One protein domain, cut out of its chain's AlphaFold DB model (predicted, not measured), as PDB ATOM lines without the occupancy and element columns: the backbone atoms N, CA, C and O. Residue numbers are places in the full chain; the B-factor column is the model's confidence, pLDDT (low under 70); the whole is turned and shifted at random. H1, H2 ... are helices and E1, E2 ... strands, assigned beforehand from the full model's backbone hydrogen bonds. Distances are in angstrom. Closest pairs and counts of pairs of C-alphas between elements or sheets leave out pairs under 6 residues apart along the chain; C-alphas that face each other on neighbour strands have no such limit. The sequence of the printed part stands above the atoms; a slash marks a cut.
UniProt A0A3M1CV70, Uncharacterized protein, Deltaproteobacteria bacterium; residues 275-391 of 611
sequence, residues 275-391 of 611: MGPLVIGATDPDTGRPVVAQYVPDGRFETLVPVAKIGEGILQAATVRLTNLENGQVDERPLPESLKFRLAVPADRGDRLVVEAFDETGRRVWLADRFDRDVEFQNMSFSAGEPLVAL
ATOM      1  N   MET A 275      -0.704  40.159  -8.198       88.06
ATOM      2  CA  MET A 275      -1.640  40.407  -9.288       88.06
ATOM      3  C   MET A 275      -1.796  39.224 -10.244       88.06
ATOM      4  O   MET A 275      -2.830  39.131 -10.901       88.06
ATOM      5  N   GLY A 276      -0.766  38.390 -10.366       84.50
ATOM      6  CA  GLY A 276      -0.612  37.404 -11.424       84.50
ATOM      7  C   GLY A 276      -1.061  35.982 -11.066       84.50
ATOM      8  O   GLY A 276      -1.630  35.782  -9.995       84.50
ATOM      9  N   PRO A 277      -0.808  35.013 -11.966       87.06
ATOM     10  CA  PRO A 277      -0.312  35.241 -13.326       87.06
ATOM     11  C   PRO A 277      -1.313  36.070 -14.143       87.06
ATOM     12  O   PRO A 277      -2.523  35.842 -14.112       87.06
ATOM     13  N   LEU A 278      -0.811  37.090 -14.845       94.75
ATOM     14  CA  LEU A 278      -1.648  37.959 -15.668       94.75
ATOM     15  C   LEU A 278      -1.728  37.388 -17.078       94.75
ATOM     16  O   LEU A 278      -0.713  37.277 -17.756       94.75
ATOM     17  N   VAL A 279      -2.936  37.103 -17.555       96.69
ATOM     18  CA  VAL A 279      -3.179  36.752 -18.957       96.69
ATOM     19  C   VAL A 279      -3.700  37.985 -19.679       96.69
ATOM     20  O   VAL A 279      -4.749  38.537 -19.324       96.69
ATOM     21  N   ILE A 280      -2.957  38.443 -20.681       96.31
ATOM     22  CA  ILE A 280      -3.231  39.692 -21.387       96.31
ATOM     23  C   ILE A 280      -3.408  39.482 -22.886       96.31
ATOM     24  O   ILE A 280      -2.757  38.640 -23.499       96.31
ATOM     25  N   GLY A 281      -4.269  40.305 -23.477       95.94
ATOM     26  CA  GLY A 281      -4.275  40.541 -24.914       95.94
ATOM     27  C   GLY A 281      -3.238  41.609 -25.248       95.94
ATOM     28  O   GLY A 281      -3.346  42.745 -24.779       95.94
ATOM     29  N   ALA A 282      -2.221  41.244 -26.021       95.06
ATOM     30  CA  ALA A 282      -1.080  42.099 -26.320       95.06
ATOM     31  C   ALA A 282      -0.691  42.045 -27.800       95.06
ATOM     32  O   ALA A 282      -1.237  41.277 -28.591       95.06
ATOM     33  N   THR A 283       0.260  42.896 -28.173       92.56
ATOM     34  CA  THR A 283       0.923  42.830 -29.471       92.56
ATOM     35  C   THR A 283       2.193  42.013 -29.305       92.56
ATOM     36  O   THR A 283       3.024  42.337 -28.463       92.56
ATOM     37  N   ASP A 284       2.317  40.959 -30.098       89.69
ATOM     38  CA  ASP A 284       3.500  40.114 -30.160       89.69
ATOM     39  C   ASP A 284       4.705  40.960 -30.614       89.69
ATOM     40  O   ASP A 284       4.610  41.612 -31.663       89.69
ATOM     41  N   PRO A 285       5.794  41.017 -29.829       84.00
ATOM     42  CA  PRO A 285       6.920  41.906 -30.109       84.00
ATOM     43  C   PRO A 285       7.666  41.532 -31.395       84.00
ATOM     44  O   PRO A 285       8.186  42.422 -32.067       84.00
ATOM     45  N   ASP A 286       7.655  40.254 -31.782       87.44
ATOM     46  CA  ASP A 286       8.395  39.756 -32.941       87.44
ATOM     47  C   ASP A 286       7.586  39.883 -34.234       87.44
ATOM     48  O   ASP A 286       8.118  40.186 -35.303       87.44
ATOM     49  N   THR A 287       6.274  39.648 -34.155       89.06
ATOM     50  CA  THR A 287       5.407  39.597 -35.344       89.06
ATOM     51  C   THR A 287       4.510  40.818 -35.520       89.06
ATOM     52  O   THR A 287       3.926  40.998 -36.594       89.06
ATOM     53  N   GLY A 288       4.342  41.639 -34.480       89.69
ATOM     54  CA  GLY A 288       3.416  42.774 -34.461       89.69
ATOM     55  C   GLY A 288       1.933  42.379 -34.467       89.69
ATOM     56  O   GLY A 288       1.068  43.238 -34.651       89.69
ATOM     57  N   ARG A 289       1.607  41.089 -34.303       90.38
ATOM     58  CA  ARG A 289       0.230  40.575 -34.366       90.38
ATOM     59  C   ARG A 289      -0.410  40.476 -32.977       90.38
ATOM     60  O   ARG A 289       0.306  40.310 -31.994       90.38
ATOM     61  N   PRO A 290      -1.750  40.541 -32.865       92.69
ATOM     62  CA  PRO A 290      -2.434  40.297 -31.599       92.69
ATOM     63  C   PRO A 290      -2.211  38.866 -31.088       92.69
ATOM     64  O   PRO A 290      -2.390  37.892 -31.828       92.69
ATOM     65  N   VAL A 291      -1.865  38.740 -29.810       95.75
ATOM     66  CA  VAL A 291      -1.650  37.466 -29.113       95.75
ATOM     67  C   VAL A 291      -2.218  37.509 -27.705       95.75
ATOM     68  O   VAL A 291      -2.351  38.571 -27.098       95.75
ATOM     69  N   VAL A 292      -2.531  36.329 -27.183       96.38
ATOM     70  CA  VAL A 292      -2.645  36.111 -25.748       96.38
ATOM     71  C   VAL A 292      -1.250  35.828 -25.219       96.38
ATOM     72  O   VAL A 292      -0.538  34.977 -25.759       96.38
ATOM     73  N   ALA A 293      -0.869  36.547 -24.174       96.81
ATOM     74  CA  ALA A 293       0.410  36.404 -23.504       96.81
ATOM     75  C   ALA A 293       0.218  36.291 -21.993       96.81
ATOM     76  O   ALA A 293      -0.748  36.826 -21.442       96.81
ATOM     77  N   GLN A 294       1.153  35.621 -21.329       96.50
ATOM     78  CA  GLN A 294       1.292  35.699 -19.883       96.50
ATOM     79  C   GLN A 294       2.305  36.789 -19.539       96.50
ATOM     80  O   GLN A 294       3.393  36.827 -20.106       96.50
ATOM     81  N   TYR A 295       1.920  37.696 -18.645       94.81
ATOM     82  CA  TYR A 295       2.778  38.745 -18.105       94.81
ATOM     83  C   TYR A 295       3.214  38.335 -16.701       94.81
ATOM     84  O   TYR A 295       2.390  38.270 -15.783       94.81
ATOM     85  N   VAL A 296       4.488  37.981 -16.574       93.38
ATOM     86  CA  VAL A 296       5.051  37.250 -15.433       93.38
ATOM     87  C   VAL A 296       6.407  37.838 -15.038       93.38
ATOM     88  O   VAL A 296       7.056  38.464 -15.877       93.38
ATOM     89  N   PRO A 297       6.833  37.681 -13.774       91.81
ATOM     90  CA  PRO A 297       8.175  38.075 -13.374       91.81
ATOM     91  C   PRO A 297       9.218  37.117 -13.952       91.81
ATOM     92  O   PRO A 297       8.987  35.910 -14.029       91.81
ATOM     93  N   ASP A 298      10.370  37.671 -14.304       90.81
ATOM     94  CA  ASP A 298      11.562  36.945 -14.714       90.81
ATOM     95  C   ASP A 298      12.786  37.530 -14.006       90.81
ATOM     96  O   ASP A 298      13.273  38.613 -14.352       90.81
ATOM     97  N   GLY A 299      13.184  36.884 -12.909       87.19
ATOM     98  CA  GLY A 299      14.070  37.490 -11.922       87.19
ATOM     99  C   GLY A 299      13.525  38.853 -11.484       87.19
ATOM    100  O   GLY A 299      12.377  38.992 -11.060       87.19
ATOM    101  N   ARG A 300      14.337  39.898 -11.640       85.94
ATOM    102  CA  ARG A 300      13.968  41.290 -11.316       85.94
ATOM    103  C   ARG A 300      13.226  42.049 -12.427       85.94
ATOM    104  O   ARG A 300      13.049  43.260 -12.300       85.94
ATOM    105  N   PHE A 301      12.861  41.387 -13.523       89.81
ATOM    106  CA  PHE A 301      12.240  42.004 -14.695       89.81
ATOM    107  C   PHE A 301      10.808  41.508 -14.915       89.81
ATOM    108  O   PHE A 301      10.383  40.493 -14.367       89.81
ATOM    109  N   GLU A 302      10.047  42.237 -15.730       90.94
ATOM    110  CA  GLU A 302       8.736  41.803 -16.214       90.94
ATOM    111  C   GLU A 302       8.887  41.258 -17.634       90.94
ATOM    112  O   GLU A 302       9.397  41.952 -18.517       90.94
ATOM    113  N   THR A 303       8.395  40.043 -17.870       92.38
ATOM    114  CA  THR A 303       8.449  39.394 -19.181       92.38
ATOM    115  C   THR A 303       7.040  39.143 -19.706       92.38
ATOM    116  O   THR A 303       6.139  38.678 -19.001       92.38
ATOM    117  N   LEU A 304       6.849  39.456 -20.987       94.19
ATOM    118  CA  LEU A 304       5.657  39.105 -21.746       94.19
ATOM    119  C   LEU A 304       5.963  37.845 -22.550       94.19
ATOM    120  O   LEU A 304       6.739  37.906 -23.497       94.19
ATOM    121  N   VAL A 305       5.330  36.725 -22.198       95.31
ATOM    122  CA  VAL A 305       5.493  35.441 -22.892       95.31
ATOM    123  C   VAL A 305       4.260  35.179 -23.759       95.31
ATOM    124  O   VAL A 305       3.188  34.886 -23.221       95.31
ATOM    125  N   PRO A 306       4.345  35.296 -25.094       96.44
ATOM    126  CA  PRO A 306       3.241  34.943 -25.977       96.44
ATOM    127  C   PRO A 306       2.912  33.445 -25.901       96.44
ATOM    128  O   PRO A 306       3.797  32.610 -26.057       96.44
ATOM    129  N   VAL A 307       1.635  33.095 -25.716       96.06
ATOM    130  CA  VAL A 307       1.205  31.693 -25.525       96.06
ATOM    131  C   VAL A 307       0.182  31.208 -26.555       96.06
ATOM    132  O   VAL A 307       0.118  30.014 -26.838       96.06
ATOM    133  N   ALA A 308      -0.608  32.114 -27.142       94.75
ATOM    134  CA  ALA A 308      -1.586  31.763 -28.171       94.75
ATOM    135  C   ALA A 308      -1.853  32.919 -29.147       94.75
ATOM    136  O   ALA A 308      -1.910  34.086 -28.755       94.75
ATOM    137  N   LYS A 309      -2.067  32.625 -30.435       93.31
ATOM    138  CA  LYS A 309      -2.589  33.599 -31.407       93.31
ATOM    139  C   LYS A 309      -4.046  33.932 -31.121       93.31
ATOM    140  O   LYS A 309      -4.876  33.060 -30.874       93.31
ATOM    141  N   ILE A 310      -4.374  35.207 -31.277       91.50
ATOM    142  CA  ILE A 310      -5.750  35.695 -31.296       91.50
ATOM    143  C   ILE A 310      -6.288  35.504 -32.725       91.50
ATOM    144  O   ILE A 310      -5.811  36.131 -33.669       91.50
ATOM    145  N   GLY A 311      -7.230  34.571 -32.901       81.75
ATOM    146  CA  GLY A 311      -7.810  34.226 -34.208       81.75
ATOM    147  C   GLY A 311      -9.019  35.092 -34.584       81.75
ATOM    148  O   GLY A 311      -9.615  35.725 -33.721       81.75
ATOM    149  N   GLU A 312      -9.450  35.073 -35.851       79.56
ATOM    150  CA  GLU A 312     -10.556  35.927 -36.339       79.56
ATOM    151  C   GLU A 312     -11.886  35.728 -35.586       79.56
ATOM    152  O   GLU A 312     -12.671  36.666 -35.462       79.56
ATOM    153  N   GLY A 313     -12.140  34.533 -35.037       78.19
ATOM    154  CA  GLY A 313     -13.368  34.230 -34.291       78.19
ATOM    155  C   GLY A 313     -13.574  35.089 -33.037       78.19
ATOM    156  O   GLY A 313     -14.710  35.356 -32.658       78.19
ATOM    157  N   ILE A 314     -12.493  35.590 -32.433       87.31
ATOM    158  CA  ILE A 314     -12.566  36.453 -31.248       87.31
ATOM    159  C   ILE A 314     -13.093  37.859 -31.573       87.31
ATOM    160  O   ILE A 314     -13.580  38.546 -30.684       87.31
ATOM    161  N   LEU A 315     -13.060  38.281 -32.846       84.94
ATOM    162  CA  LEU A 315     -13.551  39.594 -33.283       84.94
ATOM    163  C   LEU A 315     -15.073  39.733 -33.125       84.94
ATOM    164  O   LEU A 315     -15.597  40.839 -33.169       84.94
ATOM    165  N   GLN A 316     -15.779  38.611 -32.960       85.75
ATOM    166  CA  GLN A 316     -17.221  38.560 -32.701       85.75
ATOM    167  C   GLN A 316     -17.547  38.458 -31.201       85.75
ATOM    168  O   GLN A 316     -18.718  38.357 -30.837       85.75
ATOM    169  N   ALA A 317     -16.535  38.417 -30.330       92.44
ATOM    170  CA  ALA A 317     -16.738  38.245 -28.902       92.44
ATOM    171  C   ALA A 317     -17.070  39.573 -28.211       92.44
ATOM    172  O   ALA A 317     -16.441  40.599 -28.460       92.44
ATOM    173  N   ALA A 318     -18.027  39.519 -27.291       94.31
ATOM    174  CA  ALA A 318     -18.368  40.599 -26.376       94.31
ATOM    175  C   ALA A 318     -17.609  40.476 -25.044       94.31
ATOM    176  O   ALA A 318     -17.277  41.489 -24.425       94.31
ATOM    177  N   THR A 319     -17.311  39.249 -24.598       97.62
ATOM    178  CA  THR A 319     -16.557  38.989 -23.363       97.62
ATOM    179  C   THR A 319     -15.423  37.993 -23.574       97.62
ATOM    180  O   THR A 319     -15.454  37.158 -24.479       97.62
ATOM    181  N   VAL A 320     -14.407  38.091 -22.718       97.75
ATOM    182  CA  VAL A 320     -13.279  37.164 -22.616       97.75
ATOM    183  C   VAL A 320     -13.169  36.673 -21.175       97.75
ATOM    184  O   VAL A 320     -13.337  37.451 -20.232       97.75
ATOM    185  N   ARG A 321     -12.912  35.377 -21.010       97.94
ATOM    186  CA  ARG A 321     -12.884  34.670 -19.732       97.94
ATOM    187  C   ARG A 321     -11.590  33.882 -19.595       97.94
ATOM    188  O   ARG A 321     -11.197  33.192 -20.526       97.94
ATOM    189  N   LEU A 322     -10.981  33.946 -18.419       98.12
ATOM    190  CA  LEU A 322      -9.887  33.087 -17.982       98.12
ATOM    191  C   LEU A 322     -10.414  32.150 -16.899       98.12
ATOM    192  O   LEU A 322     -11.075  32.612 -15.970       98.12
ATOM    193  N   THR A 323     -10.102  30.861 -17.011       98.25
ATOM    194  CA  THR A 323     -10.422  29.843 -16.003       98.25
ATOM    195  C   THR A 323      -9.163  29.070 -15.631       98.25
ATOM    196  O   THR A 323      -8.465  28.595 -16.526       98.25
ATOM    197  N   ASN A 324      -8.904  28.913 -14.333       98.25
ATOM    198  CA  ASN A 324      -7.968  27.912 -13.817       98.25
ATOM    199  C   ASN A 324      -8.745  26.605 -13.581       98.25
ATOM    200  O   ASN A 324      -9.763  26.599 -12.884       98.25
ATOM    201  N   LEU A 325      -8.313  25.508 -14.206       98.25
ATOM    202  CA  LEU A 325      -9.045  24.239 -14.183       98.25
ATOM    203  C   LEU A 325      -8.847  23.438 -12.891       98.25
ATOM    204  O   LEU A 325      -9.678  22.587 -12.574       98.25
ATOM    205  N   GLU A 326      -7.774  23.695 -12.156       98.19
ATOM    206  CA  GLU A 326      -7.402  23.002 -10.926       98.19
ATOM    207  C   GLU A 326      -8.223  23.516  -9.744       98.19
ATOM    208  O   GLU A 326      -8.673  22.721  -8.916       98.19
ATOM    209  N   ASN A 327      -8.477  24.826  -9.688       96.56
ATOM    210  CA  ASN A 327      -9.214  25.453  -8.586       96.56
ATOM    211  C   ASN A 327     -10.586  26.037  -8.978       96.56
ATOM    212  O   ASN A 327     -11.350  26.449  -8.103       96.56
ATOM    213  N   GLY A 328     -10.922  26.065 -10.272       97.12
ATOM    214  CA  GLY A 328     -12.207  26.543 -10.788       97.12
ATOM    215  C   GLY A 328     -12.419  28.058 -10.700       97.12
ATOM    216  O   GLY A 328     -13.542  28.519 -10.916       97.12
ATOM    217  N   GLN A 329     -11.388  28.841 -10.366       97.25
ATOM    218  CA  GLN A 329     -11.467  30.300 -10.321       97.25
ATOM    219  C   GLN A 329     -11.589  30.883 -11.729       97.25
ATOM    220  O   GLN A 329     -10.984  30.391 -12.684       97.25
ATOM    221  N   VAL A 330     -12.378  31.954 -11.842       96.75
ATOM    222  CA  VAL A 330     -12.741  32.576 -13.118       96.75
ATOM    223  C   VAL A 330     -12.602  34.093 -13.038       96.75
ATOM    224  O   VAL A 330     -13.117  34.723 -12.113       96.75
ATOM    225  N   ASP A 331     -11.985  34.690 -14.057       96.00
ATOM    226  CA  ASP A 331     -12.039  36.131 -14.321       96.00
ATOM    227  C   ASP A 331     -12.650  36.368 -15.705       96.00
ATOM    228  O   ASP A 331     -12.217  35.777 -16.689       96.00
ATOM    229  N   GLU A 332     -13.665  37.225 -15.792       96.50
ATOM    230  CA  GLU A 332     -14.357  37.548 -17.039       96.50
ATOM    231  C   GLU A 332     -14.498  39.058 -17.205       96.50
ATOM    232  O   GLU A 332     -14.836  39.780 -16.258       96.50
ATOM    233  N   ARG A 333     -14.245  39.542 -18.426       94.88
ATOM    234  CA  ARG A 333     -14.274  40.964 -18.776       94.88
ATOM    235  C   ARG A 333     -14.905  41.207 -20.144       94.88
ATOM    236  O   ARG A 333     -14.788  40.356 -21.022       94.88
ATOM    237  N   PRO A 334     -15.500  42.394 -20.362       96.25
ATOM    238  CA  PRO A 334     -15.799  42.863 -21.709       96.25
ATOM    239  C   PRO A 334     -14.528  42.903 -22.561       96.25
ATOM    240  O   PRO A 334     -13.477  43.341 -22.082       96.25
ATOM    241  N   LEU A 335     -14.629  42.469 -23.814       95.19
ATOM    242  CA  LEU A 335     -13.530  42.511 -24.769       95.19
ATOM    243  C   LEU A 335     -13.615  43.805 -25.598       95.19
ATOM    244  O   LEU A 335     -14.589  43.994 -26.324       95.19
ATOM    245  N   PRO A 336     -12.632  44.719 -25.513       92.81
ATOM    246  CA  PRO A 336     -12.620  45.910 -26.356       92.81
ATOM    247  C   PRO A 336     -12.168  45.582 -27.787       92.81
ATOM    248  O   PRO A 336     -11.378  44.663 -27.994       92.81
ATOM    249  N   GLU A 337     -12.545  46.421 -28.759       89.75
ATOM    250  CA  GLU A 337     -12.127  46.297 -30.173       89.75
ATOM    251  C   GLU A 337     -10.601  46.260 -30.357       89.75
ATOM    252  O   GLU A 337     -10.088  45.641 -31.283       89.75
ATOM    253  N   SER A 338      -9.860  46.903 -29.448       90.62
ATOM    254  CA  SER A 338      -8.390  46.887 -29.444       90.62
ATOM    255  C   SER A 338      -7.777  45.514 -29.144       90.62
ATOM    256  O   SER A 338      -6.564  45.362 -29.275       90.62
ATOM    257  N   LEU A 339      -8.584  44.553 -28.677       92.75
ATOM    258  CA  LEU A 339      -8.173  43.233 -28.189       92.75
ATOM    259  C   LEU A 339      -7.181  43.283 -27.017       92.75
ATOM    260  O   LEU A 339      -6.607  42.264 -26.647       92.75
ATOM    261  N   LYS A 340      -7.010  44.455 -26.392       93.62
ATOM    262  CA  LYS A 340      -6.221  44.622 -25.175       93.62
ATOM    263  C   LYS A 340      -7.093  44.357 -23.960       93.62
ATOM    264  O   LYS A 340      -7.955  45.160 -23.612       93.62
ATOM    265  N   PHE A 341      -6.848  43.235 -23.304       93.75
ATOM    266  CA  PHE A 341      -7.520  42.843 -22.069       93.75
ATOM    267  C   PHE A 341      -6.496  42.390 -21.030       93.75
ATOM    268  O   PHE A 341      -5.345  42.115 -21.363       93.75
ATOM    269  N   ARG A 342      -6.925  42.310 -19.769       94.81
ATOM    270  CA  ARG A 342      -6.145  41.748 -18.666       94.81
ATOM    271  C   ARG A 342      -7.062  40.934 -17.770       94.81
ATOM    272  O   ARG A 342      -8.039  41.478 -17.251       94.81
ATOM    273  N   LEU A 343      -6.706  39.674 -17.584       95.38
ATOM    274  CA  LEU A 343      -7.390  38.702 -16.744       95.38
ATOM    275  C   LEU A 343      -6.392  38.136 -15.738       95.38
ATOM    276  O   LEU A 343      -5.202  38.037 -16.043       95.38
ATOM    277  N   ALA A 344      -6.871  37.786 -14.554       95.00
ATOM    278  CA  ALA A 344      -6.050  37.153 -13.535       95.00
ATOM    279  C   ALA A 344      -6.893  36.197 -12.696       95.00
ATOM    280  O   ALA A 344      -7.999  36.544 -12.285       95.00
ATOM    281  N   VAL A 345      -6.359  35.014 -12.423       95.12
ATOM    282  CA  VAL A 345      -6.940  34.036 -11.499       95.12
ATOM    283  C   VAL A 345      -5.830  33.549 -10.569       95.12
ATOM    284  O   VAL A 345      -4.682  33.505 -11.013       95.12
ATOM    285  N   PRO A 346      -6.133  33.193  -9.309       95.38
ATOM    286  CA  PRO A 346      -5.173  32.492  -8.469       95.38
ATOM    287  C   PRO A 346      -4.695  31.227  -9.186       95.38
ATOM    288  O   PRO A 346      -5.522  30.477  -9.720       95.38
ATOM    289  N   ALA A 347      -3.388  31.002  -9.222       96.00
ATOM    290  CA  ALA A 347      -2.807  29.830  -9.856       96.00
ATOM    291  C   ALA A 347      -1.453  29.492  -9.242       96.00
ATOM    292  O   ALA A 347      -0.667  30.395  -8.946       96.00
ATOM    293  N   ASP A 348      -1.175  28.201  -9.128       94.94
ATOM    294  CA  ASP A 348       0.176  27.700  -8.928       94.94
ATOM    295  C   ASP A 348       0.868  27.540 -10.290       94.94
ATOM    296  O   ASP A 348       0.225  27.423 -11.341       94.94
ATOM    297  N   ARG A 349       2.205  27.550 -10.299       92.81
ATOM    298  CA  ARG A 349       2.972  27.277 -11.523       92.81
ATOM    299  C   ARG A 349       2.608  25.876 -12.032       92.81
ATOM    300  O   ARG A 349       2.731  24.902 -11.299       92.81
ATOM    301  N   GLY A 350       2.198  25.778 -13.296       95.56
ATOM    302  CA  GLY A 350       1.782  24.524 -13.931       95.56
ATOM    303  C   GLY A 350       0.272  24.246 -13.920       95.56
ATOM    304  O   GLY A 350      -0.154  23.322 -14.616       95.56
ATOM    305  N   ASP A 351      -0.544  25.043 -13.222       97.94
ATOM    306  CA  ASP A 351      -2.008  24.930 -13.295       97.94
ATOM    307  C   ASP A 351      -2.499  25.139 -14.730       97.94
ATOM    308  O   ASP A 351      -2.052  26.051 -15.424       97.94
ATOM    309  N   ARG A 352      -3.446  24.323 -15.193       98.25
ATOM    310  CA  ARG A 352      -4.019  24.423 -16.533       98.25
ATOM    311  C   ARG A 352      -4.954  25.617 -16.622       98.25
ATOM    312  O   ARG A 352      -5.912  25.769 -15.860       98.25
ATOM    313  N   LEU A 353      -4.715  26.427 -17.643       98.38
ATOM    314  CA  LEU A 353      -5.477  27.629 -17.926       98.38
ATOM    315  C   LEU A 353      -6.271  27.467 -19.216       98.38
ATOM    316  O   LEU A 353      -5.795  26.913 -20.206       98.38
ATOM    317  N   VAL A 354      -7.480  28.018 -19.222       98.12
ATOM    318  CA  VAL A 354      -8.304  28.126 -20.425       98.12
ATOM    319  C   VAL A 354      -8.744  29.565 -20.605       98.12
ATOM    320  O   VAL A 354      -9.322  30.164 -19.695       98.12
ATOM    321  N   VAL A 355      -8.500  30.104 -21.799       97.69
ATOM    322  CA  VAL A 355      -9.000  31.413 -22.220       97.69
ATOM    323  C   VAL A 355     -10.099  31.213 -23.251       97.69
ATOM    324  O   VAL A 355      -9.892  30.593 -24.292       97.69
ATOM    325  N   GLU A 356     -11.279  31.744 -22.976       97.31
ATOM    326  CA  GLU A 356     -12.453  31.623 -23.838       97.31
ATOM    327  C   GLU A 356     -12.980  33.008 -24.189       97.31
ATOM    328  O   GLU A 356     -12.869  33.941 -23.395       97.31
ATOM    329  N   ALA A 357     -13.600  33.145 -25.358       97.25
ATOM    330  CA  ALA A 357     -14.339  34.354 -25.699       97.25
ATOM    331  C   ALA A 357     -15.758  34.015 -26.159       97.25
ATOM    332  O   ALA A 357     -15.973  33.016 -26.855       97.25
ATOM    333  N   PHE A 358     -16.719  34.846 -25.763       97.25
ATOM    334  CA  PHE A 358     -18.150  34.617 -25.952       97.25
ATOM    335  C   PHE A 358     -18.793  35.789 -26.689       97.25
ATOM    336  O   PHE A 358     -18.452  36.941 -26.429       97.25
ATOM    337  N   ASP A 359     -19.721  35.503 -27.603       95.75
ATOM    338  CA  ASP A 359     -20.558  36.528 -28.238       95.75
ATOM    339  C   ASP A 359     -21.643  37.063 -27.278       95.75
ATOM    340  O   ASP A 359     -21.807  36.574 -26.159       95.75
ATOM    341  N   GLU A 360     -22.412  38.068 -27.710       94.62
ATOM    342  CA  GLU A 360     -23.486  38.681 -26.904       94.62
ATOM    343  C   GLU A 360     -24.576  37.688 -26.459       94.62
ATOM    344  O   GLU A 360     -25.308  37.955 -25.505       94.62
ATOM    345  N   THR A 361     -24.696  36.534 -27.128       94.81
ATOM    346  CA  THR A 361     -25.661  35.481 -26.776       94.81
ATOM    347  C   THR A 361     -25.113  34.492 -25.745       94.81
ATOM    348  O   THR A 361     -25.830  33.586 -25.318       94.81
ATOM    349  N   GLY A 362     -23.849  34.654 -25.336       93.25
ATOM    350  CA  GLY A 362     -23.145  33.742 -24.438       93.25
ATOM    351  C   GLY A 362     -22.616  32.484 -25.132       93.25
ATOM    352  O   GLY A 362     -22.212  31.535 -24.460       93.25
ATOM    353  N   ARG A 363     -22.605  32.438 -26.471       95.00
ATOM    354  CA  ARG A 363     -22.021  31.323 -27.222       95.00
ATOM    355  C   ARG A 363     -20.515  31.529 -27.348       95.00
ATOM    356  O   ARG A 363     -20.057  32.592 -27.755       95.00
ATOM    357  N   ARG A 364     -19.736  30.489 -27.040       96.19
ATOM    358  CA  ARG A 364     -18.276  30.511 -27.193       96.19
ATOM    359  C   ARG A 364     -17.897  30.601 -28.671       96.19
ATOM    360  O   ARG A 364     -18.263  29.722 -29.452       96.19
ATOM    361  N   VAL A 365     -17.142  31.632 -29.032       95.88
ATOM    362  CA  VAL A 365     -16.672  31.898 -30.402       95.88
ATOM    363  C   VAL A 365     -15.167  31.694 -30.569       95.88
ATOM    364  O   VAL A 365     -14.684  31.580 -31.694       95.88
ATOM    365  N   TRP A 366     -14.421  31.607 -29.464       96.12
ATOM    366  CA  TRP A 366     -12.976  31.389 -29.478       96.12
ATOM    367  C   TRP A 366     -12.494  30.676 -28.202       96.12
ATOM    368  O   TRP A 366     -13.132  30.784 -27.152       96.12
ATOM    369  N   LEU A 367     -11.393  29.926 -28.320       95.38
ATOM    370  CA  LEU A 367     -10.785  29.108 -27.266       95.38
ATOM    371  C   LEU A 367      -9.259  29.076 -27.442       95.38
ATOM    372  O   LEU A 367      -8.779  28.800 -28.541       95.38
ATOM    373  N   ALA A 368      -8.534  29.259 -26.343       96.44
ATOM    374  CA  ALA A 368      -7.138  28.880 -26.187       96.44
ATOM    375  C   ALA A 368      -6.969  28.060 -24.899       96.44
ATOM    376  O   ALA A 368      -7.064  28.589 -23.794       96.44
ATOM    377  N   ASP A 369      -6.729  26.761 -25.061       97.38
ATOM    378  CA  ASP A 369      -6.456  25.783 -23.996       97.38
ATOM    379  C   ASP A 369      -5.109  25.063 -24.190       97.38
ATOM    380  O   ASP A 369      -4.774  24.136 -23.450       97.38
ATOM    381  N   ARG A 370      -4.343  25.469 -25.210       97.88
ATOM    382  CA  ARG A 370      -3.054  24.899 -25.609       97.88
ATOM    383  C   ARG A 370      -2.102  25.991 -26.074       97.88
ATOM    384  O   ARG A 370      -2.553  27.009 -26.605       97.88
ATOM    385  N   PHE A 371      -0.804  25.745 -25.932       97.56
ATOM    386  CA  PHE A 371       0.221  26.562 -26.575       97.56
ATOM    387  C   PHE A 371       0.126  26.409 -28.095       97.56
ATOM    388  O   PHE A 371       0.009  25.297 -28.609       97.56
ATOM    389  N   ASP A 372       0.170  27.512 -28.841       94.56
ATOM    390  CA  ASP A 372       0.122  27.481 -30.314       94.56
ATOM    391  C   ASP A 372       1.504  27.574 -30.985       94.56
ATOM    392  O   ASP A 372       1.604  27.682 -32.213       94.56
ATOM    393  N   ARG A 373       2.548  27.580 -30.158       94.06
ATOM    394  CA  ARG A 373       3.960  27.739 -30.496       94.06
ATOM    395  C   ARG A 373       4.808  27.048 -29.436       94.06
ATOM    396  O   ARG A 373       4.304  26.773 -28.350       94.06
ATOM    397  N   ASP A 374       6.074  26.829 -29.759       96.38
ATOM    398  CA  ASP A 374       7.054  26.415 -28.763       96.38
ATOM    399  C   ASP A 374       7.361  27.608 -27.851       96.38
ATOM    400  O   ASP A 374       7.541  28.735 -28.329       96.38
ATOM    401  N   VAL A 375       7.356  27.373 -26.543       95.19
ATOM    402  CA  VAL A 375       7.615  28.387 -25.519       95.19
ATOM    403  C   VAL A 375       8.727  27.883 -24.617       95.19
ATOM    404  O   VAL A 375       8.600  26.816 -24.022       95.19
ATOM    405  N   GLU A 376       9.785  28.677 -24.489       93.00
ATOM    406  CA  GLU A 376      10.829  28.489 -23.486       93.00
ATOM    407  C   GLU A 376      10.746  29.630 -22.475       93.00
ATOM    408  O   GLU A 376      10.730  30.804 -22.848       93.00
ATOM    409  N   PHE A 377      10.635  29.286 -21.195       92.50
ATOM    410  CA  PHE A 377      10.565  30.260 -20.112       92.50
ATOM    411  C   PHE A 377      11.082  29.640 -18.817       92.50
ATOM    412  O   PHE A 377      10.570  28.603 -18.397       92.50
ATOM    413  N   GLN A 378      12.071  30.274 -18.179       90.31
ATOM    414  CA  GLN A 378      12.643  29.828 -16.900       90.31
ATOM    415  C   GLN A 378      13.022  28.338 -16.885       90.31
ATOM    416  O   GLN A 378      12.600  27.577 -16.011       90.31
ATOM    417  N   ASN A 379      13.742  27.910 -17.932       86.25
ATOM    418  CA  ASN A 379      14.171  26.524 -18.174       86.25
ATOM    419  C   ASN A 379      13.029  25.490 -18.267       86.25
ATOM    420  O   ASN A 379      13.239  24.280 -18.177       86.25
ATOM    421  N   MET A 380      11.799  25.959 -18.478       88.88
ATOM    422  CA  MET A 380      10.673  25.136 -18.897       88.88
ATOM    423  C   MET A 380      10.495  25.267 -20.406       88.88
ATOM    424  O   MET A 380      10.513  26.377 -20.939       88.88
ATOM    425  N   SER A 381      10.259  24.141 -21.075       93.75
ATOM    426  CA  SER A 381       9.943  24.091 -22.503       93.75
ATOM    427  C   SER A 381       8.559  23.482 -22.695       93.75
ATOM    428  O   SER A 381       8.289  22.390 -22.196       93.75
ATOM    429  N   PHE A 382       7.708  24.173 -23.447       96.50
ATOM    430  CA  PHE A 382       6.378  23.710 -23.831       96.50
ATOM    431  C   PHE A 382       6.302  23.635 -25.346       96.50
ATOM    432  O   PHE A 382       6.510  24.641 -26.026       96.50
ATOM    433  N   SER A 383       5.991  22.459 -25.882       97.81
ATOM    434  CA  SER A 383       5.827  22.289 -27.325       97.81
ATOM    435  C   SER A 383       4.476  22.827 -27.795       97.81
ATOM    436  O   SER A 383       3.464  22.747 -27.088       97.81
ATOM    437  N   ALA A 384       4.414  23.274 -29.047       97.06
ATOM    438  CA  ALA A 384       3.146  23.607 -29.681       97.06
ATOM    439  C   ALA A 384       2.145  22.433 -29.587       97.06
ATOM    440  O   ALA A 384       2.423  21.298 -29.980       97.06
ATOM    441  N   GLY A 385       0.940  22.719 -29.093       97.06
ATOM    442  CA  GLY A 385      -0.132  21.752 -28.871       97.06
ATOM    443  C   GLY A 385      -0.190  21.169 -27.457       97.06
ATOM    444  O   GLY A 385      -1.183  20.510 -27.131       97.06
ATOM    445  N   GLU A 386       0.794  21.413 -26.592       98.25
ATOM    446  CA  GLU A 386       0.694  21.068 -25.171       98.25
ATOM    447  C   GLU A 386      -0.376  21.914 -24.457       98.25
ATOM    448  O   GLU A 386      -0.689  23.015 -24.919       98.25
ATOM    449  N   PRO A 387      -0.996  21.410 -23.368       98.19
ATOM    450  CA  PRO A 387      -1.970  22.175 -22.590       98.19
ATOM    451  C   PRO A 387      -1.407  23.521 -22.135       98.19
ATOM    452  O   PRO A 387      -0.271  23.591 -21.675       98.19
ATOM    453  N   LEU A 388      -2.215  24.575 -22.226       98.25
ATOM    454  CA  LEU A 388      -1.849  25.883 -21.705       98.25
ATOM    455  C   LEU A 388      -1.823  25.814 -20.176       98.25
ATOM    456  O   LEU A 388      -2.813  25.422 -19.556       98.25
ATOM    457  N   VAL A 389      -0.707  26.219 -19.579       97.75
ATOM    458  CA  VAL A 389      -0.522  26.245 -18.124       97.75
ATOM    459  C   VAL A 389      -0.034  27.604 -17.643       97.75
ATOM    460  O   VAL A 389       0.545  28.365 -18.419       97.75
ATOM    461  N   ALA A 390      -0.250  27.918 -16.371       96.94
ATOM    462  CA  ALA A 390       0.327  29.072 -15.701       96.94
ATOM    463  C   ALA A 390       1.858  28.948 -15.661       96.94
ATOM    464  O   ALA A 390       2.400  28.008 -15.081       96.94
ATOM    465  N   LEU A 391       2.563  29.910 -16.260       95.12
ATOM    466  CA  LEU A 391       4.032  29.940 -16.282       95.12
ATOM    467  C   LEU A 391       4.628  30.389 -14.945       95.12
ATOM    468  O   LEU A 391       5.786  30.113 -14.648       95.12
TER     469      LEU A 391
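What this domain is: This is residues 275 to 391 of the 611 residues of an uncharacterized protein of Deltaproteobacteria bacterium (UniProt A0A3M1CV70). Two strongly twisted four-stranded sheets make a sandwich, partly face to face with their strands crossed at 41 degrees. A small hairpin, E9 and E10, sits beside E3 of the first sheet, and the short helix H1 packs on the second sheet near E7 and E8. The printed part has 117 residues, with ten named strands and one named helix in the order E1 E2 E3 H1 E4 E5 E6 E7 E8 E9 E10; the class is mostly strand. The sheets run E3 E2 E1 E6 and E5 E4 E7 E8, both antiparallel. The whole is compact, with a radius of gyration of the C-alphas of 13.3 A, and spans 41 by 34 by 26 A.

How they stand to each other: E1, residues 278 to 283, E2, residues 290 to 298, and E3, residues 301 to 309, form a meander, each strand the antiparallel neighbour of the one before. N 293 and O 280 are 2.9 A apart, and N 294 and O 305 are 2.9 A apart. H1, residues 312 to 316, is on the second sheet at a height over the sheet of 8.0 A, only just over E7, residues 353 to 358, on which 3 of its 5 C-alphas fall. In H1, 0 of 1 O i to N i+4 pairs and 2 of 2 O i to N i+3 pairs are within hydrogen-bond range. E4, residues 319 to 324, and E5, residues 330 to 334, form a hairpin, with N 322 and O 331 2.8 A apart. E6, residues 342 to 344, is the antiparallel neighbour of E1, with N 279 and O 343 2.9 A apart. The closest C-alphas of E5 and E6 are those of Asp 331 and Leu 343, 5.8 A apart. E7 is the antiparallel neighbour of E4, with N 356 and O 321 2.8 A apart, and forms a hairpin with E8, residues 364 to 368, with N 355 and O 368 2.9 A apart. E9, residues 375 to 377, and E10, residues 380 to 382, form a hairpin, with N 375 and O 382 2.9 A apart. The closest C-alphas of E3 and E9 are those of Val 307 and Val 375, 7.2 A apart.

Where its parts are: E1 begins at C-alpha 278, at (-1.648, 37.959, -15.668). E2 is 22.2 A long and E3 23.9 A. E4 is 17.0 A and E7 16.5 A long. E10 ends at C-alpha 382, at (6.378, 23.710, -23.831).

The domain as a whole: The two C-alphas farthest apart, those of Arg 300 and Thr 361, are 42.9 A apart. The printed part has no cut and no long link. The mean pLDDT of the printed part is 93.9, and no printed residue is under 70.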